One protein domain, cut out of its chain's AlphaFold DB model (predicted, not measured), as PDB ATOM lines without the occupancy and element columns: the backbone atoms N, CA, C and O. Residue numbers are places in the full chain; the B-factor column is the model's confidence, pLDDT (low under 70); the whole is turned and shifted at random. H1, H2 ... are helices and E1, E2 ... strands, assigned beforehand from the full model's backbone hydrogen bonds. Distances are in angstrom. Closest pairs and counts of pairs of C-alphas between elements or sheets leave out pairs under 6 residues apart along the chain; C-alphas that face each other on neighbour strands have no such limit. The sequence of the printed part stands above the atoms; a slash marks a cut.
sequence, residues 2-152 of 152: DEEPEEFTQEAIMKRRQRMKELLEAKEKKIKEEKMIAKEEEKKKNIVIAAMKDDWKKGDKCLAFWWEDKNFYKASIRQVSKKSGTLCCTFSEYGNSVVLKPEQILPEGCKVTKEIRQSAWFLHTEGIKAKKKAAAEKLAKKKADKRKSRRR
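This is residues 2 to 152 of the 152 residues of the protein "Hypothetical protein" of Hemiselmis andersenii (UniProt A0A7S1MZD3). Two very long helices, H1 and H2, meet near their ends as a V, and a small head of five strands sits at the corner. The head is one strongly twisted sheet folded back on itself like a half-open barrel, with E4 and E3 facing E1 and E5 across the hinge strand E2; residues 17 to 40 of H1 and 128 to 149 of H2 stick out as bare arms. The printed part has 151 residues, with H1, then E1 to E5, then H2 along the chain; the sheet's order is E4, E3, E2, E1, E5, antiparallel throughout, and the class is mixed, helices and strands. The whole is extended, with a radius of gyration of the C-alphas of 25.8 A, and flat, spanning 89 by 53 by 26 A.

H1, residues 10 to 51, touches H2, residues 114 to 149, with its residues 44 to 51 alone. The closest C-alphas are those of Lys 44 and Ser 119, 4.9 A apart, and the helices run opposite ways at a steep tilt of 64 degrees. E1 is residues 61 to 66, E2 71 to 81, E3 86 to 91, E4 97 to 100 and E5 105 to 107. E1 to E4 form a meander, each strand the antiparallel neighbour of the one before, in three hairpins. Between E1 and E2, N 62 and O 75 are 2.9 A apart, within hydrogen-bond range; between E2 and E3, N 78 and O 88 are 2.8 A apart. Between E3 and E4, N 89 and O 98 are 2.9 A apart, and between E1 and E5, N 63 and O 106 are 2.8 A apart. E2 bends by 86 degrees at residue 74. E4 and E5, the edge strands, meet only through their link. H1 only grazes the sheet, with residues 48 to 51, and H2 only grazes it, with residues 114 to 124. In H2 every O i to N i+4 pair is within hydrogen-bond range; in H1, 37 of 38 are.

H1 begins at C-alpha 10, (-39.132, 11.462, 71.357), and is 62.5 A long. E1 begins at C-alpha 61, (-41.122, -20.809, 3.443). E2, the longest strand, is 23.3 A long. H2 is 53.0 A long and ends at C-alpha 149, (-47.539, 30.096, 16.811).

The two C-alphas farthest apart are those of Asp 2 and Gly 59, 89.4 A. The printed part has no cut and no long link. The mean pLDDT of the printed part is 88.9; residues 2 to 8 and residue 152 are under 70.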
ATOM      1  N   ASP A   2     -46.109  27.202  77.307       50.50
ATOM      2  CA  ASP A   2     -45.649  27.076  75.937       50.50
ATOM      3  C   ASP A   2     -45.686  25.587  75.623       50.50
ATOM      4  O   ASP A   2     -44.921  24.796  76.172       50.50
ATOM      5  N   GLU A   3     -46.707  25.206  74.867       57.59
ATOM      6  CA  GLU A   3     -46.879  23.873  74.312       57.59
ATOM      7  C   GLU A   3     -45.728  23.688  73.318       57.59
ATOM      8  O   GLU A   3     -45.733  24.282  72.238       57.59
ATOM      9  N   GLU A   4     -44.663  22.992  73.744       60.56
ATOM     10  CA  GLU A   4     -43.543  22.684  72.855       60.56
ATOM     11  C   GLU A   4     -44.112  22.055  71.580       60.56
ATOM     12  O   GLU A   4     -44.907  21.114  71.680       60.56
ATOM     13  N   PRO A   5     -43.744  22.562  70.390       58.34
ATOM     14  CA  PRO A   5     -44.297  22.060  69.148       58.34
ATOM     15  C   PRO A   5     -44.032  20.555  69.095       58.34
ATOM     16  O   PRO A   5     -42.880  20.122  69.174       58.34
ATOM     17  N   GLU A   6     -45.110  19.773  68.972       59.75
ATOM     18  CA  GLU A   6     -45.156  18.302  69.055       59.75
ATOM     19  C   GLU A   6     -44.076  17.584  68.210       59.75
ATOM     20  O   GLU A   6     -43.790  16.403  68.411       59.75
ATOM     21  N   GLU A   7     -43.447  18.300  67.278       56.94
ATOM     22  CA  GLU A   7     -42.415  17.869  66.342       56.94
ATOM     23  C   GLU A   7     -41.074  17.432  66.965       56.94
ATOM     24  O   GLU A   7     -40.360  16.651  66.329       56.94
ATOM     25  N   PHE A   8     -40.718  17.885  68.174       58.66
ATOM     26  CA  PHE A   8     -39.434  17.541  68.822       58.66
ATOM     27  C   PHE A   8     -39.527  16.449  69.897       58.66
ATOM     28  O   PHE A   8     -38.504  16.026  70.445       58.66
ATOM     29  N   THR A   9     -40.726  15.935  70.166       84.62
ATOM     30  CA  THR A   9     -40.917  14.859  71.144       84.62
ATOM     31  C   THR A   9     -40.224  13.566  70.693       84.62
ATOM     32  O   THR A   9     -40.146  13.247  69.500       84.62
ATOM     33  N   GLN A  10     -39.733  12.772  71.652       79.50
ATOM     34  CA  GLN A  10     -39.132  11.462  71.357       79.50
ATOM     35  C   GLN A  10     -40.097  10.560  70.565       79.50
ATOM     36  O   GLN A  10     -39.672   9.822  69.674       79.50
ATOM     37  N   GLU A  11     -41.397  10.672  70.839       85.81
ATOM     38  CA  GLU A  11     -42.456   9.952  70.135       85.81
ATOM     39  C   GLU A  11     -42.576  10.376  68.660       85.81
ATOM     40  O   GLU A  11     -42.564   9.520  67.767       85.81
ATOM     41  N   ALA A  12     -42.601  11.682  68.367       86.38
ATOM     42  CA  ALA A  12     -42.651  12.191  66.995       86.38
ATOM     43  C   ALA A  12     -41.416  11.775  66.175       86.38
ATOM     44  O   ALA A  12     -41.535  11.371  65.009       86.38
ATOM     45  N   ILE A  13     -40.230  11.784  66.797       88.50
ATOM     46  CA  ILE A  13     -38.978  11.327  66.178       88.50
ATOM     47  C   ILE A  13     -39.058   9.833  65.820       88.50
ATOM     48  O   ILE A  13     -38.675   9.438  64.712       88.50
ATOM     49  N   MET A  14     -39.588   8.994  66.716       88.56
ATOM     50  CA  MET A  14     -39.754   7.553  66.481       88.56
ATOM     51  C   MET A  14     -40.767   7.262  65.369       88.56
ATOM     52  O   MET A  14     -40.476   6.482  64.456       88.56
ATOM     53  N   LYS A  15     -41.908   7.957  65.363       90.88
ATOM     54  CA  LYS A  15     -42.940   7.826  64.321       90.88
ATOM     55  C   LYS A  15     -42.416   8.226  62.939       90.88
ATOM     56  O   LYS A  15     -42.669   7.534  61.948       90.88
ATOM     57  N   ARG A  16     -41.613   9.297  62.855       90.94
ATOM     58  CA  ARG A  16     -40.950   9.723  61.607       90.94
ATOM     59  C   ARG A  16     -39.956   8.676  61.099       90.94
ATOM     60  O   ARG A  16     -39.936   8.400  59.898       90.94
ATOM     61  N   ARG A  17     -39.162   8.068  61.990       92.19
ATOM     62  CA  ARG A  17     -38.234   6.971  61.645       92.19
ATOM     63  C   ARG A  17     -38.979   5.749  61.107       92.19
ATOM     64  O   ARG A  17     -38.571   5.205  60.082       92.19
ATOM     65  N   GLN A  18     -40.085   5.358  61.741       92.75
ATOM     66  CA  GLN A  18     -40.900   4.229  61.291       92.75
ATOM     67  C   GLN A  18     -41.503   4.482  59.903       92.75
ATOM     68  O   GLN A  18     -41.316   3.661  59.005       92.75
ATOM     69  N   ARG A  19     -42.116   5.654  59.680       95.19
ATOM     70  CA  ARG A  19     -42.669   6.031  58.366       95.19
ATOM     71  C   ARG A  19     -41.604   6.005  57.266       95.19
ATOM     72  O   ARG A  19     -41.864   5.546  56.159       95.19
ATOM     73  N   MET A  20     -40.392   6.482  57.560       92.94
ATOM     74  CA  MET A  20     -39.274   6.421  56.610       92.94
ATOM     75  C   MET A  20     -38.856   4.979  56.299       92.94
ATOM     76  O   MET A  20     -38.616   4.664  55.133       92.94
ATOM     77  N   LYS A  21     -38.816   4.094  57.303       95.06
ATOM     78  CA  LYS A  21     -38.514   2.665  57.120       95.06
ATOM     79  C   LYS A  21     -39.556   1.973  56.235       95.06
ATOM     80  O   LYS A  21     -39.180   1.292  55.286       95.06
ATOM     81  N   GLU A  22     -40.842   2.213  56.482       96.31
ATOM     82  CA  GLU A  22     -41.946   1.666  55.678       96.31
ATOM     83  C   GLU A  22     -41.894   2.152  54.222       96.31
ATOM     84  O   GLU A  22     -42.091   1.368  53.295       96.31
ATOM     85  N   LEU A  23     -41.570   3.431  53.993       95.38
ATOM     86  CA  LEU A  23     -41.404   3.976  52.643       95.38
ATOM     87  C   LEU A  23     -40.228   3.340  51.893       95.38
ATOM     88  O   LEU A  23     -40.338   3.106  50.688       95.38
ATOM     89  N   LEU A  24     -39.108   3.077  52.574       95.06
ATOM     90  CA  LEU A  24     -37.960   2.390  51.977       95.06
ATOM     91  C   LEU A  24     -38.302   0.936  51.643       95.06
ATOM     92  O   LEU A  24     -38.084   0.519  50.510       95.06
ATOM     93  N   GLU A  25     -38.931   0.203  52.562       96.44
ATOM     94  CA  GLU A  25     -39.352  -1.181  52.319       96.44
ATOM     95  C   GLU A  25     -40.386  -1.270  51.182       96.44
ATOM     96  O   GLU A  25     -40.292  -2.130  50.305       96.44
ATOM     97  N   ALA A  26     -41.348  -0.345  51.136       95.62
ATOM     98  CA  ALA A  26     -42.314  -0.263  50.046       95.62
ATOM     99  C   ALA A  26     -41.634   0.035  48.699       95.62
ATOM    100  O   ALA A  26     -42.007  -0.552  47.681       95.62
ATOM    101  N   LYS A  27     -40.619   0.912  48.675       95.75
ATOM    102  CA  LYS A  27     -39.810   1.161  47.471       95.75
ATOM    103  C   LYS A  27     -39.033  -0.084  47.049       95.75
ATOM    104  O   LYS A  27     -39.038  -0.414  45.869       95.75
ATOM    105  N   GLU A  28     -38.414  -0.799  47.984       95.88
ATOM    106  CA  GLU A  28     -37.691  -2.039  47.687       95.88
ATOM    107  C   GLU A  28     -38.608  -3.133  47.140       95.88
ATOM    108  O   GLU A  28     -38.243  -3.807  46.177       95.88
ATOM    109  N   LYS A  29     -39.810  -3.294  47.711       95.44
ATOM    110  CA  LYS A  29     -40.825  -4.234  47.211       95.44
ATOM    111  C   LYS A  29     -41.236  -3.896  45.781       95.44
ATOM    112  O   LYS A  29     -41.202  -4.785  44.935       95.44
ATOM    113  N   LYS A  30     -41.514  -2.620  45.487       94.50
ATOM    114  CA  LYS A  30     -41.824  -2.162  44.121       94.50
ATOM    115  C   LYS A  30     -40.680  -2.429  43.147       94.50
ATOM    116  O   LYS A  30     -40.907  -2.990  42.085       94.50
ATOM    117  N   ILE A  31     -39.442  -2.113  43.532       94.50
ATOM    118  CA  ILE A  31     -38.261  -2.377  42.695       94.50
ATOM    119  C   ILE A  31     -38.095  -3.881  42.440       94.50
ATOM    120  O   ILE A  31     -37.754  -4.288  41.330       94.50
ATOM    121  N   LYS A  32     -38.309  -4.727  43.455       94.31
ATOM    122  CA  LYS A  32     -38.251  -6.189  43.296       94.31
ATOM    123  C   LYS A  32     -39.335  -6.684  42.340       94.31
ATOM    124  O   LYS A  32     -39.021  -7.467  41.451       94.31
ATOM    125  N   GLU A  33     -40.567  -6.209  42.490       93.44
ATOM    126  CA  GLU A  33     -41.691  -6.554  41.617       93.44
ATOM    127  C   GLU A  33     -41.427  -6.148  40.157       93.44
ATOM    128  O   GLU A  33     -41.500  -6.991  39.264       93.44
ATOM    129  N   GLU A  34     -41.000  -4.906  39.918       91.56
ATOM    130  CA  GLU A  34     -40.623  -4.412  38.586       91.56
ATOM    131  C   GLU A  34     -39.497  -5.248  37.958       91.56
ATOM    132  O   GLU A  34     -39.564  -5.608  36.781       91.56
ATOM    133  N   LYS A  35     -38.481  -5.627  38.749       92.06
ATOM    134  CA  LYS A  35     -37.391  -6.503  38.290       92.06
ATOM    135  C   LYS A  35     -37.882  -7.898  37.906       92.06
ATOM    136  O   LYS A  35     -37.386  -8.457  36.929       92.06
ATOM    137  N   MET A  36     -38.825  -8.475  38.654       91.81
ATOM    138  CA  MET A  36     -39.391  -9.784  38.308       91.81
ATOM    139  C   MET A  36     -40.178  -9.723  36.999       91.81
ATOM    140  O   MET A  36     -39.979 -10.580  36.138       91.81
ATOM    141  N   ILE A  37     -41.007  -8.690  36.824       89.69
ATOM    142  CA  ILE A  37     -41.776  -8.475  35.592       89.69
ATOM    143  C   ILE A  37     -40.825  -8.330  34.399       89.69
ATOM    144  O   ILE A  37     -40.968  -9.051  33.413       89.69
ATOM    145  N   ALA A  38     -39.801  -7.477  34.511       87.19
ATOM    146  CA  ALA A  38     -38.818  -7.271  33.448       87.19
ATOM    147  C   ALA A  38     -38.100  -8.574  33.052       87.19
ATOM    148  O   ALA A  38     -37.945  -8.864  31.865       87.19
ATOM    149  N   LYS A  39     -37.719  -9.395  34.038       88.94
ATOM    150  CA  LYS A  39     -37.074 -10.692  33.799       88.94
ATOM    151  C   LYS A  39     -37.996 -11.675  33.070       88.94
ATOM    152  O   LYS A  39     -37.540 -12.442  32.223       88.94
ATOM    153  N   GLU A  40     -39.293 -11.666  33.374       87.75
ATOM    154  CA  GLU A  40     -40.261 -12.511  32.672       87.75
ATOM    155  C   GLU A  40     -40.523 -12.032  31.236       87.75
ATOM    156  O   GLU A  40     -40.615 -12.850  30.317       87.75
ATOM    157  N   GLU A  41     -40.599 -10.720  31.013       87.19
ATOM    158  CA  GLU A  41     -40.710 -10.149  29.669       87.19
ATOM    159  C   GLU A  41     -39.484 -10.468  28.808       87.19
ATOM    160  O   GLU A  41     -39.626 -10.846  27.645       87.19
ATOM    161  N   GLU A  42     -38.280 -10.368  29.374       88.06
ATOM    162  CA  GLU A  42     -37.034 -10.746  28.705       88.06
ATOM    163  C   GLU A  42     -37.021 -12.235  28.340       88.06
ATOM    164  O   GLU A  42     -36.721 -12.598  27.200       88.06
ATOM    165  N   LYS A  43     -37.453 -13.102  29.263       87.62
ATOM    166  CA  LYS A  43     -37.603 -14.537  28.992       87.62
ATOM    167  C   LYS A  43     -38.550 -14.794  27.814       87.62
ATOM    168  O   LYS A  43     -38.214 -15.589  26.940       87.62
ATOM    169  N   LYS A  44     -39.701 -14.112  27.758       85.50
ATOM    170  CA  LYS A  44     -40.659 -14.225  26.639       85.50
ATOM    171  C   LYS A  44     -40.024 -13.794  25.313       85.50
ATOM    172  O   LYS A  44     -40.142 -14.505  24.319       85.50
ATOM    173  N   LYS A  45     -39.291 -12.676  25.294       85.94
ATOM    174  CA  LYS A  45     -38.574 -12.207  24.092       85.94
ATOM    175  C   LYS A  45     -37.560 -13.241  23.596       85.94
ATOM    176  O   LYS A  45     -37.583 -13.601  22.420       85.94
ATOM    177  N   ASN A  46     -36.737 -13.773  24.497       88.00
ATOM    178  CA  ASN A  46     -35.670 -14.710  24.145       88.00
ATOM    179  C   ASN A  46     -36.195 -16.035  23.576       88.00
ATOM    180  O   ASN A  46     -35.567 -16.591  22.680       88.00
ATOM    181  N   ILE A  47     -37.358 -16.520  24.029       88.88
ATOM    182  CA  ILE A  47     -37.977 -17.750  23.501       88.88
ATOM    183  C   ILE A  47     -38.251 -17.642  21.997       88.88
ATOM    184  O   ILE A  47     -38.008 -18.592  21.255       88.88
ATOM    185  N   VAL A  48     -38.759 -16.498  21.536       85.88
ATOM    186  CA  VAL A  48     -39.114 -16.324  20.120       85.88
ATOM    187  C   VAL A  48     -37.885 -16.038  19.275       85.88
ATOM    188  O   VAL A  48     -37.770 -16.579  18.179       85.88
ATOM    189  N   ILE A  49     -36.946 -15.250  19.804       86.31
ATOM    190  CA  ILE A  49     -35.663 -14.983  19.144       86.31
ATOM    191  C   ILE A  49     -34.901 -16.294  18.910       86.31
ATOM    192  O   ILE A  49     -34.414 -16.521  17.812       86.31
ATOM    193  N   ALA A  50     -34.881 -17.203  19.890       85.19
ATOM    194  CA  ALA A  50     -34.229 -18.506  19.752       85.19
ATOM    195  C   ALA A  50     -34.894 -19.427  18.710       85.19
ATOM    196  O   ALA A  50     -34.252 -20.337  18.192       85.19
ATOM    197  N   ALA A  51     -36.181 -19.221  18.419       83.56
ATOM    198  CA  ALA A  51     -36.934 -20.012  17.447       83.56
ATOM    199  C   ALA A  51     -36.940 -19.391  16.036       83.56
ATOM    200  O   ALA A  51     -37.392 -20.035  15.086       83.56
ATOM    201  N   MET A  52     -36.481 -18.146  15.898       87.38
ATOM    202  CA  MET A  52     -36.407 -17.392  14.649       87.38
ATOM    203  C   MET A  52     -35.148 -17.767  13.844       87.38
ATOM    204  O   MET A  52     -34.174 -18.295  14.368       87.38
ATOM    205  N   LYS A  53     -35.175 -17.474  12.538       85.56
ATOM    206  CA  LYS A  53     -33.998 -17.443  11.656       85.56
ATOM    207  C   LYS A  53     -33.594 -15.991  11.376       85.56
ATOM    208  O   LYS A  53     -34.473 -15.158  11.161       85.56
ATOM    209  N   ASP A  54     -32.296 -15.710  11.310       81.12
ATOM    210  CA  ASP A  54     -31.774 -14.356  11.064       81.12
ATOM    211  C   ASP A  54     -31.743 -13.957   9.574       81.12
ATOM    212  O   ASP A  54     -32.027 -12.812   9.225       81.12
ATOM    213  N   ASP A  55     -31.495 -14.907   8.669       88.75
ATOM    214  CA  ASP A  55     -31.264 -14.633   7.241       88.75
ATOM    215  C   ASP A  55     -32.469 -14.953   6.348       88.75
ATOM    216  O   ASP A  55     -32.458 -15.874   5.521       88.75
ATOM    217  N   TRP A  56     -33.547 -14.193   6.518       93.81
ATOM    218  CA  TRP A  56     -34.732 -14.320   5.672       93.81
ATOM    219  C   TRP A  56     -34.519 -13.746   4.269       93.81
ATOM    220  O   TRP A  56     -34.096 -12.599   4.101       93.81
ATOM    221  N   LYS A  57     -34.907 -14.514   3.245       94.19
ATOM    222  CA  LYS A  57     -34.910 -14.082   1.837       94.19
ATOM    223  C   LYS A  57     -36.267 -14.300   1.178       94.19
ATOM    224  O   LYS A  57     -37.092 -15.086   1.634       94.19
ATOM    225  N   LYS A  58     -36.503 -13.588   0.073       95.62
ATOM    226  CA  LYS A  58     -37.698 -13.788  -0.756       95.62
ATOM    227  C   LYS A  58     -37.760 -15.245  -1.229       95.62
ATOM    228  O   LYS A  58     -36.767 -15.769  -1.717       95.62
ATOM    229  N   GLY A  59     -38.933 -15.856  -1.109       94.69
ATOM    230  CA  GLY A  59     -39.187 -17.251  -1.464       94.69
ATOM    231  C   GLY A  59     -38.977 -18.246  -0.322       94.69
ATOM    232  O   GLY A  59     -39.410 -19.387  -0.460       94.69
ATOM    233  N   ASP A  60     -38.384 -17.838   0.808       95.94
ATOM    234  CA  ASP A  60     -38.293 -18.717   1.973       95.94
ATOM    235  C   ASP A  60     -39.699 -19.046   2.489       95.94
ATOM    236  O   ASP A  60     -40.555 -18.169   2.646       95.94
ATOM    237  N   LYS A  61     -39.925 -20.329   2.761       96.06
ATOM    238  CA  LYS A  61     -41.122 -20.809   3.443       96.06
ATOM    239  C   LYS A  61     -40.957 -20.611   4.944       96.06
ATOM    240  O   LYS A  61     -39.877 -20.811   5.502       96.06
ATOM    241  N   CYS A  62     -42.030 -20.197   5.596       95.69
ATOM    242  CA  CYS A  62     -42.006 -19.828   6.999       95.69
ATOM    243  C   CYS A  62     -43.345 -20.098   7.678       95.69
ATOM    244  O   CYS A  62     -44.370 -20.334   7.038       95.69
ATOM    245  N   LEU A  63     -43.341 -19.994   8.999       95.75
ATOM    246  CA  LEU A  63     -44.536 -19.908   9.817       95.75
ATOM    247  C   LEU A  63     -44.713 -18.449  10.247       95.75
ATOM    248  O   LEU A  63     -43.852 -17.895  10.929       95.75
ATOM    249  N   ALA A  64     -45.809 -17.821   9.831       95.69
ATOM    250  CA  ALA A  64     -46.112 -16.420  10.111       95.69
ATOM    251  C   ALA A  64     -47.189 -16.301  11.197       95.69
ATOM    252  O   ALA A  64     -48.180 -17.031  11.177       95.69
ATOM    253  N   PHE A  65     -46.999 -15.374  12.138       95.62
ATOM    254  CA  PHE A  65     -47.959 -15.116  13.211       95.62
ATOM    255  C   PHE A  65     -49.224 -14.407  12.703       95.62
ATOM    256  O   PHE A  65     -49.150 -13.354  12.065       95.62
ATOM    257  N   TRP A  66     -50.387 -14.943  13.064       94.56
ATOM    258  CA  TRP A  66     -51.700 -14.340  12.869       94.56
ATOM    259  C   TRP A  66     -52.244 -13.836  14.206       94.56
ATOM    260  O   TRP A  66     -52.360 -14.587  15.177       94.56
ATOM    261  N   TRP A  67     -52.538 -12.538  14.272       91.69
ATOM    262  CA  TRP A  67     -52.872 -11.846  15.520       91.69
ATOM    263  C   TRP A  67     -54.289 -12.135  16.021       91.69
ATOM    264  O   TRP A  67     -54.523 -12.012  17.221       91.69
ATOM    265  N   GLU A  68     -55.201 -12.525  15.132       91.56
ATOM    266  CA  GLU A  68     -56.604 -12.802  15.459       91.56
ATOM    267  C   GLU A  68     -56.716 -14.051  16.343       91.56
ATOM    268  O   GLU A  68     -57.212 -13.980  17.467       91.56
ATOM    269  N   ASP A  69     -56.091 -15.146  15.904       92.94
ATOM    270  CA  ASP A  69     -56.100 -16.437  16.610       92.94
ATOM    271  C   ASP A  69     -54.855 -16.674  17.473       92.94
ATOM    272  O   ASP A  69     -54.717 -17.705  18.134       92.94
ATOM    273  N   LYS A  70     -53.914 -15.723  17.465       93.81
ATOM    274  CA  LYS A  70     -52.639 -15.793  18.201       93.81
ATOM    275  C   LYS A  70     -51.853 -17.067  17.874       93.81
ATOM    276  O   LYS A  70     -51.245 -17.688  18.752       93.81
ATOM    277  N   ASN A  71     -51.872 -17.461  16.605       94.44
ATOM    278  CA  ASN A  71     -51.294 -18.713  16.136       94.44
ATOM    279  C   ASN A  71     -50.425 -18.498  14.892       94.44
ATOM    280  O   ASN A  71     -50.464 -17.446  14.262       94.44
ATOM    281  N   PHE A  72     -49.603 -19.489  14.564       94.81
ATOM    282  CA  PHE A  72     -48.695 -19.455  13.427       94.81
ATOM    283  C   PHE A  72     -49.213 -20.341  12.299       94.81
ATOM    284  O   PHE A  72     -49.574 -21.493  12.536       94.81
ATOM    285  N   TYR A  73     -49.179 -19.819  11.075       95.25
ATOM    286  CA  TYR A  73     -49.656 -20.508   9.877       95.25
ATOM    287  C   TYR A  73     -48.584 -20.531   8.796       95.25
ATOM    288  O   TYR A  73     -47.686 -19.687   8.771       95.25
ATOM    289  N   LYS A  74     -48.684 -21.504   7.887       96.06
ATOM    290  CA  LYS A  74     -47.748 -21.646   6.769       96.06
ATOM    291  C   LYS A  74     -47.851 -20.443   5.838       96.06
ATOM    292  O   LYS A  74     -48.936 -20.064   5.398       96.06
ATOM    293  N   ALA A  75     -46.704 -19.863   5.526       97.00
ATOM    294  CA  ALA A  75     -46.581 -18.701   4.671       97.00
ATOM    295  C   ALA A  75     -45.277 -18.748   3.866       97.00
ATOM    296  O   ALA A  75     -44.399 -19.583   4.091       97.00
ATOM    297  N   SER A  76     -45.148 -17.824   2.923       96.81
ATOM    298  CA  SER A  76     -43.940 -17.620   2.125       96.81
ATOM    299  C   SER A  76     -43.531 -16.153   2.136       96.81
ATOM    300  O   SER A  76     -44.378 -15.255   2.106       96.81
ATOM    301  N   ILE A  77     -42.226 -15.891   2.183       96.44
ATOM    302  CA  ILE A  77     -41.694 -14.528   2.205       96.44
ATOM    303  C   ILE A  77     -41.780 -13.931   0.806       96.44
ATOM    304  O   ILE A  77     -41.056 -14.314  -0.113       96.44
ATOM    305  N   ARG A  78     -42.641 -12.931   0.652       95.81
ATOM    306  CA  ARG A  78     -42.837 -12.202  -0.601       95.81
ATOM    307  C   ARG A  78     -41.800 -11.100  -0.787       95.81
ATOM    308  O   ARG A  78     -41.354 -10.861  -1.911       95.81
ATOM    309  N   GLN A  79     -41.422 -10.415   0.293       94.75
ATOM    310  CA  GLN A  79     -40.475  -9.302   0.244       94.75
ATOM    311  C   GLN A  79     -39.788  -9.068   1.593       94.75
ATOM    312  O   GLN A  79     -40.414  -9.164   2.645       94.75
ATOM    313  N   VAL A  80     -38.514  -8.673   1.540       94.75
ATOM    314  CA  VAL A  80     -37.712  -8.271   2.701       94.75
ATOM    315  C   VAL A  80     -37.430  -6.772   2.619       94.75
ATOM    316  O   VAL A  80     -36.797  -6.314   1.669       94.75
ATOM    317  N   SER A  81     -37.899  -5.993   3.596       93.06
ATOM    318  CA  SER A  81     -37.641  -4.551   3.664       93.06
ATOM    319  C   SER A  81     -36.560  -4.250   4.698       93.06
ATOM    320  O   SER A  81     -36.835  -4.131   5.893       93.06
ATOM    321  N   LYS A  82     -35.322  -4.055   4.226       88.50
ATOM    322  CA  LYS A  82     -34.191  -3.656   5.084       88.50
ATOM    323  C   LYS A  82     -34.374  -2.260   5.695       88.50
ATOM    324  O   LYS A  82     -33.904  -2.017   6.795       88.50
ATOM    325  N   LYS A  83     -35.097  -1.358   5.012       89.12
ATOM    326  CA  LYS A  83     -35.344   0.022   5.480       89.12
ATOM    327  C   LYS A  83     -36.219   0.074   6.731       89.12
ATOM    328  O   LYS A  83     -35.976   0.881   7.617       89.12
ATOM    329  N   SER A  84     -37.263  -0.752   6.771       86.06
ATOM    330  CA  SER A  84     -38.218  -0.793   7.884       86.06
ATOM    331  C   SER A  84     -37.948  -1.930   8.868       86.06
ATOM    332  O   SER A  84     -38.598  -1.974   9.908       86.06
ATOM    333  N   GLY A  85     -37.031  -2.851   8.549       89.00
ATOM    334  CA  GLY A  85     -36.786  -4.052   9.350       89.00
ATOM    335  C   GLY A  85     -38.001  -4.983   9.400       89.00
ATOM    336  O   GLY A  85     -38.250  -5.618  10.420       89.00
ATOM    337  N   THR A  86     -38.806  -5.017   8.333       92.94
ATOM    338  CA  THR A  86     -40.043  -5.811   8.262       92.94
ATOM    339  C   THR A  86     -40.051  -6.726   7.048       92.94
ATOM    340  O   THR A  86     -39.482  -6.421   5.998       92.94
ATOM    341  N   LEU A  87     -40.767  -7.831   7.181       94.69
ATOM    342  CA  LEU A  87     -40.929  -8.882   6.190       94.69
ATOM    343  C   LEU A  87     -42.393  -8.917   5.752       94.69
ATOM    344  O   LEU A  87     -43.298  -8.811   6.576       94.69
ATOM    345  N   CYS A  88     -42.630  -9.022   4.448       95.69
ATOM    346  CA  CYS A  88     -43.960  -9.228   3.889       95.69
ATOM    347  C   CYS A  88     -44.107 -10.710   3.554       95.69
ATOM    348  O   CYS A  88     -43.351 -11.223   2.723       95.69
ATOM    349  N   CYS A  89     -45.065 -11.376   4.189       96.12
ATOM    350  CA  CYS A  89     -45.344 -12.794   4.003       96.12
ATOM    351  C   CYS A  89     -46.740 -12.981   3.409       96.12
ATOM    352  O   CYS A  89     -47.647 -12.212   3.718       96.12
ATOM    353  N   THR A  90     -46.917 -14.011   2.588       97.06
ATOM    354  CA  THR A  90     -48.223 -14.432   2.064       97.06
ATOM    355  C   THR A  90     -48.560 -15.805   2.619       97.06
ATOM    356  O   THR A  90     -47.749 -16.723   2.483       97.06
ATOM    357  N   PHE A  91     -49.726 -15.948   3.248       96.50
ATOM    358  CA  PHE A  91     -50.183 -17.226   3.793       96.50
ATOM    359  C   PHE A  91     -50.542 -18.193   2.669       96.50
ATOM    360  O   PHE A  91     -51.246 -17.829   1.727       96.50
ATOM    361  N   SER A  92     -50.067 -19.431   2.778       94.06
ATOM    362  CA  SER A  92     -50.209 -20.424   1.710       94.06
ATOM    363  C   SER A  92     -51.644 -20.929   1.556       94.06
ATOM    364  O   SER A  92     -52.046 -21.252   0.446       94.06
ATOM    365  N   GLU A  93     -52.412 -20.996   2.648       91.38
ATOM    366  CA  GLU A  93     -53.780 -21.541   2.641       91.38
ATOM    367  C   GLU A  93     -54.829 -20.523   2.179       91.38
ATOM    368  O   GLU A  93     -55.823 -20.896   1.566       91.38
ATOM    369  N   TYR A  94     -54.600 -19.234   2.440       91.62
ATOM    370  CA  TYR A  94     -55.606 -18.184   2.245       91.62
ATOM    371  C   TYR A  94     -55.209 -17.137   1.199       91.62
ATOM    372  O   TYR A  94     -56.056 -16.396   0.711       91.62
ATOM    373  N   GLY A  95     -53.919 -17.014   0.874       92.38
ATOM    374  CA  GLY A  95     -53.415 -16.023  -0.082       92.38
ATOM    375  C   GLY A  95     -53.387 -14.577   0.431       92.38
ATOM    376  O   GLY A  95     -52.901 -13.691  -0.274       92.38
ATOM    377  N   ASN A  96     -53.845 -14.308   1.656       94.31
ATOM    378  CA  ASN A  96     -53.693 -12.999   2.284       94.31
ATOM    379  C   ASN A  96     -52.215 -12.714   2.604       94.31
ATOM    380  O   ASN A  96     -51.430 -13.607   2.933       94.31
ATOM    381  N   SER A  97     -51.827 -11.440   2.510       93.75
ATOM    382  CA  SER A  97     -50.480 -10.978   2.852       93.75
ATOM    383  C   SER A  97     -50.472 -10.201   4.164       93.75
ATOM    384  O   SER A  97     -51.405  -9.465   4.476       93.75
ATOM    385  N   VAL A  98     -49.376 -10.316   4.907       94.44
ATOM    386  CA  VAL A  98     -49.159  -9.628   6.179       94.44
ATOM    387  C   VAL A  98     -47.740  -9.073   6.246       94.44
ATOM    388  O   VAL A  98     -46.797  -9.669   5.727       94.44
ATOM    389  N   VAL A  99     -47.582  -7.915   6.890       94.38
ATOM    390  CA  VAL A  99     -46.270  -7.330   7.189       94.38
ATOM    391  C   VAL A  99     -45.944  -7.583   8.653       94.38
ATOM    392  O   VAL A  99     -46.646  -7.104   9.543       94.38
ATOM    393  N   LEU A 100     -44.866  -8.320   8.891       93.44
ATOM    394  CA  LEU A 100     -44.433  -8.776  10.206       93.44
ATOM    395  C   LEU A 100     -42.981  -8.379  10.472       93.44
ATOM    396  O   LEU A 100     -42.213  -8.067   9.560       93.44
ATOM    397  N   LYS A 101     -42.597  -8.384  11.747       91.69
ATOM    398  CA  LYS A 101     -41.185  -8.335  12.139       91.69
ATOM    399  C   LYS A 101     -40.553  -9.732  12.056       91.69
ATOM    400  O   LYS A 101     -41.292 -10.713  12.133       91.69
ATOM    401  N   PRO A 102     -39.214  -9.835  11.977       90.56
ATOM    402  CA  PRO A 102     -38.508 -11.116  12.070       90.56
ATOM    403  C   PRO A 102     -38.914 -11.927  13.308       90.56
ATOM    404  O   PRO A 102     -39.196 -13.112  13.199       90.56
ATOM    405  N   GLU A 103     -39.103 -11.248  14.443       90.06
ATOM    406  CA  GLU A 103     -39.559 -11.816  15.722       90.06
ATOM    407  C   GLU A 103     -40.960 -12.462  15.666       90.06
ATOM    408  O   GLU A 103     -41.436 -13.003  16.652       90.06
ATOM    409  N   GLN A 104     -41.689 -12.351  14.557       92.38
ATOM    410  CA  GLN A 104     -43.030 -12.921  14.387       92.38
ATOM    411  C   GLN A 104     -43.066 -13.984  13.282       92.38
ATOM    412  O   GLN A 104     -44.147 -14.373  12.830       92.38
ATOM    413  N   ILE A 105     -41.893 -14.420  12.818       94.56
ATOM    414  CA  ILE A 105     -41.729 -15.368  11.724       94.56
ATOM    415  C   ILE A 105     -40.758 -16.458  12.169       94.56
ATOM    416  O   ILE A 105     -39.663 -16.179  12.653       94.56
ATOM    417  N   LEU A 106     -41.157 -17.711  11.975       95.19
ATOM    418  CA  LEU A 106     -40.364 -18.883  12.341       95.19
ATOM    419  C   LEU A 106     -40.021 -19.717  11.098       95.19
ATOM    420  O   LEU A 106     -40.775 -19.685  10.118       95.19
ATOM    421  N   PRO A 107     -38.919 -20.486  11.116       93.94
ATOM    422  CA  PRO A 107     -38.580 -21.458  10.076       93.94
ATOM    423  C   PRO A 107     -39.706 -22.454   9.806       93.94
ATOM    424  O   PRO A 107     -40.395 -22.902  10.729       93.94
ATOM    425  N   GLU A 108     -39.866 -22.847   8.543       90.12
ATOM    426  CA  GLU A 108     -40.704 -23.995   8.200       90.12
ATOM    427  C   GLU A 108     -40.147 -25.253   8.893       90.12
ATOM    428  O   GLU A 108     -38.967 -25.569   8.773       90.12
ATOM    429  N   GLY A 109     -40.987 -25.938   9.676       85.62
ATOM    430  CA  GLY A 109     -40.595 -27.102  10.485       85.62
ATOM    431  C   GLY A 109     -40.365 -26.813  11.973       85.62
ATOM    432  O   GLY A 109     -40.249 -27.753  12.760       85.62
ATOM    433  N   CYS A 110     -40.367 -25.544  12.395       88.88
ATOM    434  CA  CYS A 110     -40.305 -25.206  13.815       88.88
ATOM    435  C   CYS A 110     -41.568 -25.696  14.548       88.88
ATOM    436  O   CYS A 110     -42.698 -25.419  14.133       88.88
ATOM    437  N   LYS A 111     -41.390 -26.422  15.660       90.31
ATOM    438  CA  LYS A 111     -42.506 -26.855  16.510       90.31
ATOM    439  C   LYS A 111     -43.009 -25.665  17.323       90.31
ATOM    440  O   LYS A 111     -42.372 -25.237  18.281       90.31
ATOM    441  N   VAL A 112     -44.176 -25.152  16.953       92.62
ATOM    442  CA  VAL A 112     -44.799 -24.010  17.627       92.62
ATOM    443  C   VAL A 112     -45.413 -24.455  18.953       92.62
ATOM    444  O   VAL A 112     -46.497 -25.042  18.981       92.62
ATOM    445  N   THR A 113     -44.730 -24.166  20.060       92.88
ATOM    446  CA  THR A 113     -45.239 -24.423  21.414       92.88
ATOM    447  C   THR A 113     -46.164 -23.300  21.902       92.88
ATOM    448  O   THR A 113     -46.276 -22.233  21.287       92.88
ATOM    449  N   LYS A 114     -46.845 -23.523  23.035       91.88
ATOM    450  CA  LYS A 114     -47.706 -22.506  23.663       91.88
ATOM    451  C   LYS A 114     -46.903 -21.270  24.073       91.88
ATOM    452  O   LYS A 114     -47.384 -20.153  23.898       91.88
ATOM    453  N   GLU A 115     -45.681 -21.458  24.558       91.50
ATOM    454  CA  GLU A 115     -44.797 -20.381  25.008       91.50
ATOM    455  C   GLU A 115     -44.394 -19.468  23.845       91.50
ATOM    456  O   GLU A 115     -44.394 -18.246  23.995       91.50
ATOM    457  N   ILE A 116     -44.122 -20.042  22.667       92.19
ATOM    458  CA  ILE A 116     -43.805 -19.276  21.453       92.19
ATOM    459  C   ILE A 116     -45.010 -18.424  21.032       92.19
ATOM    460  O   ILE A 116     -44.856 -17.236  20.754       92.19
ATOM    461  N   ARG A 117     -46.226 -18.988  21.053       92.44
ATOM    462  CA  ARG A 117     -47.466 -18.243  20.748       92.44
ATOM    463  C   ARG A 117     -47.697 -17.087  21.719       92.44
ATOM    464  O   ARG A 117     -47.961 -15.965  21.291       92.44
ATOM    465  N   GLN A 118     -47.574 -17.349  23.020       91.38
ATOM    466  CA  GLN A 118     -47.737 -16.332  24.063       91.38
ATOM    467  C   GLN A 118     -46.717 -15.205  23.913       91.38
ATOM    468  O   GLN A 118     -47.063 -14.028  24.022       91.38
ATOM    469  N   SER A 119     -45.471 -15.562  23.627       91.38
ATOM    470  CA  SER A 119     -44.384 -14.605  23.471       91.38
ATOM    471  C   SER A 119     -44.531 -13.768  22.195       91.38
ATOM    472  O   SER A 119     -44.353 -12.551  22.232       91.38
ATOM    473  N   ALA A 120     -44.957 -14.378  21.085       91.38
ATOM    474  CA  ALA A 120     -45.260 -13.666  19.844       91.38
ATOM    475  C   ALA A 120     -46.442 -12.694  20.006       91.38
ATOM    476  O   ALA A 120     -46.381 -11.555  19.536       91.38
ATOM    477  N   TRP A 121     -47.492 -13.105  20.727       92.50
ATOM    478  CA  TRP A 121     -48.604 -12.219  21.085       92.50
ATOM    479  C   TRP A 121     -48.139 -11.045  21.952       92.50
ATOM    480  O   TRP A 121     -48.483  -9.897  21.668       92.50
ATOM    481  N   PHE A 122     -47.323 -11.307  22.975       90.75
ATOM    482  CA  PHE A 122     -46.754 -10.261  23.822       90.75
ATOM    483  C   PHE A 122     -46.015  -9.207  22.979       90.75
ATOM    484  O   PHE A 122     -46.377  -8.029  23.022       90.75
ATOM    485  N   LEU A 123     -45.088  -9.630  22.116       87.44
ATOM    486  CA  LEU A 123     -44.348  -8.744  21.208       87.44
ATOM    487  C   LEU A 123     -45.256  -7.949  20.258       87.44
ATOM    488  O   LEU A 123     -45.030  -6.759  20.021       87.44
ATOM    489  N   HIS A 124     -46.311  -8.580  19.740       87.69
ATOM    490  CA  HIS A 124     -47.299  -7.905  18.903       87.69
ATOM    491  C   HIS A 124     -48.001  -6.767  19.664       87.69
ATOM    492  O   HIS A 124     -48.076  -5.638  19.169       87.69
ATOM    493  N   THR A 125     -48.468  -7.034  20.889       89.31
ATOM    494  CA  THR A 125     -49.145  -6.024  21.717       89.31
ATOM    495  C   THR A 125     -48.220  -4.885  22.131       89.31
ATOM    496  O   THR A 125     -48.631  -3.723  22.087       89.31
ATOM    497  N   GLU A 126     -46.960  -5.181  22.446       85.00
ATOM    498  CA  GLU A 126     -45.937  -4.173  22.728       85.00
ATOM    499  C   GLU A 126     -45.707  -3.270  21.507       85.00
ATOM    500  O   GLU A 126     -45.663  -2.041  21.624       85.00
ATOM    501  N   GLY A 127     -45.690  -3.850  20.302       77.94
ATOM    502  CA  GLY A 127     -45.661  -3.096  19.050       77.94
ATOM    503  C   GLY A 127     -46.861  -2.153  18.879       77.94
ATOM    504  O   GLY A 127     -46.693  -1.011  18.439       77.94
ATOM    505  N   ILE A 128     -48.070  -2.585  19.255       80.44
ATOM    506  CA  ILE A 128     -49.277  -1.739  19.224       80.44
ATOM    507  C   ILE A 128     -49.163  -0.588  20.230       80.44
ATOM    508  O   ILE A 128     -49.431   0.567  19.877       80.44
ATOM    509  N   LYS A 129     -48.745  -0.872  21.471       83.12
ATOM    510  CA  LYS A 129     -48.558   0.149  22.516       83.12
ATOM    511  C   LYS A 129     -47.531   1.200  22.090       83.12
ATOM    512  O   LYS A 129     -47.806   2.396  22.197       83.12
ATOM    513  N   ALA A 130     -46.399   0.773  21.526       79.50
ATOM    514  CA  ALA A 130     -45.360   1.670  21.024       79.50
ATOM    515  C   ALA A 130     -45.880   2.600  19.913       79.50
ATOM    516  O   ALA A 130     -45.651   3.811  19.958       79.50
ATOM    517  N   LYS A 131     -46.651   2.069  18.950       77.25
ATOM    518  CA  LYS A 131     -47.280   2.878  17.889       77.25
ATOM    519  C   LYS A 131     -48.260   3.912  18.454       77.25
ATOM    520  O   LYS A 131     -48.221   5.070  18.035       77.25
ATOM    521  N   LYS A 132     -49.104   3.528  19.421       82.50
ATOM    522  CA  LYS A 132     -50.033   4.454  20.097       82.50
ATOM    523  C   LYS A 132     -49.287   5.574  20.829       82.50
ATOM    524  O   LYS A 132     -49.649   6.739  20.673       82.50
ATOM    525  N   LYS A 133     -48.215   5.243  21.561       85.94
ATOM    526  CA  LYS A 133     -47.364   6.225  22.255       85.94
ATOM    527  C   LYS A 133     -46.742   7.226  21.275       85.94
ATOM    528  O   LYS A 133     -46.870   8.430  21.477       85.94
ATOM    529  N   ALA A 134     -46.156   6.743  20.178       85.94
ATOM    530  CA  ALA A 134     -45.561   7.602  19.153       85.94
ATOM    531  C   ALA A 134     -46.591   8.535  18.487       85.94
ATOM    532  O   ALA A 134     -46.293   9.696  18.199       85.94
ATOM    533  N   ALA A 135     -47.819   8.060  18.253       88.12
ATOM    534  CA  ALA A 135     -48.899   8.891  17.723       88.12
ATOM    535  C   ALA A 135     -49.326   9.990  18.714       88.12
ATOM    536  O   ALA A 135     -49.497  11.146  18.316       88.12
ATOM    537  N   ALA A 136     -49.447   9.653  20.002       89.69
ATOM    538  CA  ALA A 136     -49.777  10.610  21.056       89.69
ATOM    539  C   ALA A 136     -48.704  11.703  21.200       89.69
ATOM    540  O   ALA A 136     -49.038  12.885  21.287       89.69
ATOM    541  N   GLU A 137     -47.422  11.333  21.143       90.88
ATOM    542  CA  GLU A 137     -46.301  12.277  21.199       90.88
ATOM    543  C   GLU A 137     -46.297  13.240  20.001       90.88
ATOM    544  O   GLU A 137     -46.189  14.456  20.176       90.88
ATOM    545  N   LYS A 138     -46.520  12.728  18.781       89.62
ATOM    546  CA  LYS A 138     -46.663  13.569  17.579       89.62
ATOM    547  C   LYS A 138     -47.820  14.562  17.710       89.62
ATOM    548  O   LYS A 138     -47.672  15.728  17.339       89.62
ATOM    549  N   LEU A 139     -48.958  14.128  18.255       90.44
ATOM    550  CA  LEU A 139     -50.104  15.005  18.497       90.44
ATOM    551  C   LEU A 139     -49.787  16.070  19.557       90.44
ATOM    552  O   LEU A 139     -50.146  17.235  19.370       90.44
ATOM    553  N   ALA A 140     -49.105  15.697  20.641       91.31
ATOM    554  CA  ALA A 140     -48.682  16.624  21.687       91.31
ATOM    555  C   ALA A 140     -47.723  17.691  21.138       91.31
ATOM    556  O   ALA A 140     -47.944  18.882  21.367       91.31
ATOM    557  N   LYS A 141     -46.734  17.286  20.329       90.31
ATOM    558  CA  LYS A 141     -45.802  18.201  19.655       90.31
ATOM    559  C   LYS A 141     -46.536  19.166  18.721       90.31
ATOM    560  O   LYS A 141     -46.398  20.376  18.867       90.31
ATOM    561  N   LYS A 142     -47.439  18.657  17.871       91.62
ATOM    562  CA  LYS A 142     -48.267  19.489  16.977       91.62
ATOM    563  C   LYS A 142     -49.134  20.498  17.745       91.62
ATOM    564  O   LYS A 142     -49.269  21.647  17.321       91.62
ATOM    565  N   LYS A 143     -49.726  20.095  18.877       91.56
ATOM    566  CA  LYS A 143     -50.497  20.999  19.753       91.56
ATOM    567  C   LYS A 143     -49.605  22.071  20.388       91.56
ATOM    568  O   LYS A 143     -50.016  23.229  20.453       91.56
ATOM    569  N   ALA A 144     -48.399  21.706  20.824       88.94
ATOM    570  CA  ALA A 144     -47.433  22.641  21.392       88.94
ATOM    571  C   ALA A 144     -46.957  23.674  20.356       88.94
ATOM    572  O   ALA A 144     -46.973  24.869  20.650       88.94
ATOM    573  N   ASP A 145     -46.627  23.240  19.138       90.56
ATOM    574  CA  ASP A 145     -46.213  24.127  18.042       90.56
ATOM    575  C   ASP A 145     -47.336  25.101  17.656       90.56
ATOM    576  O   ASP A 145     -47.115  26.310  17.569       90.56
ATOM    577  N   LYS A 146     -48.584  24.614  17.560       89.19
ATOM    578  CA  LYS A 146     -49.760  25.469  17.322       89.19
ATOM    579  C   LYS A 146     -49.973  26.499  18.440       89.19
ATOM    580  O   LYS A 146     -50.355  27.634  18.163       89.19
ATOM    581  N   ARG A 147     -49.730  26.133  19.705       85.00
ATOM    582  CA  ARG A 147     -49.844  27.058  20.849       85.00
ATOM    583  C   ARG A 147     -48.752  28.130  20.832       85.00
ATOM    584  O   ARG A 147     -49.039  29.263  21.204       85.00
ATOM    585  N   LYS A 148     -47.532  27.797  20.400       84.19
ATOM    586  CA  LYS A 148     -46.428  28.760  20.244       84.19
ATOM    587  C   LYS A 148     -46.682  29.737  19.097       84.19
ATOM    588  O   LYS A 148     -46.478  30.928  19.278       84.19
ATOM    589  N   SER A 149     -47.184  29.250  17.961       79.94
ATOM    590  CA  SER A 149     -47.539  30.096  16.811       79.94
ATOM    591  C   SER A 149     -48.679  31.072  17.105       79.94
ATOM    592  O   SER A 149     -48.696  32.137  16.518       79.94
ATOM    593  N   ARG A 150     -49.608  30.739  18.010       75.12
ATOM    594  CA  ARG A 150     -50.692  31.643  18.444       75.12
ATOM    595  C   ARG A 150     -50.263  32.717  19.451       75.12
ATOM    596  O   ARG A 150     -51.077  33.555  19.808       75.12
ATOM    597  N   ARG A 151     -49.048  32.617  19.996       72.06
ATOM    598  CA  ARG A 151     -48.491  33.544  20.996       72.06
ATOM    599  C   ARG A 151     -47.437  34.492  20.406       72.06
ATOM    600  O   ARG A 151     -46.875  35.275  21.159       72.06
ATOM    601  N   ARG A 152     -47.137  34.352  19.115       59.09
ATOM    602  CA  ARG A 152     -46.336  35.276  18.308       59.09
ATOM    603  C   ARG A 152     -47.290  36.076  17.441       59.09
ATOM    604  O   ARG A 152     -46.960  37.245  17.189       59.09
TER     605      ARG A 152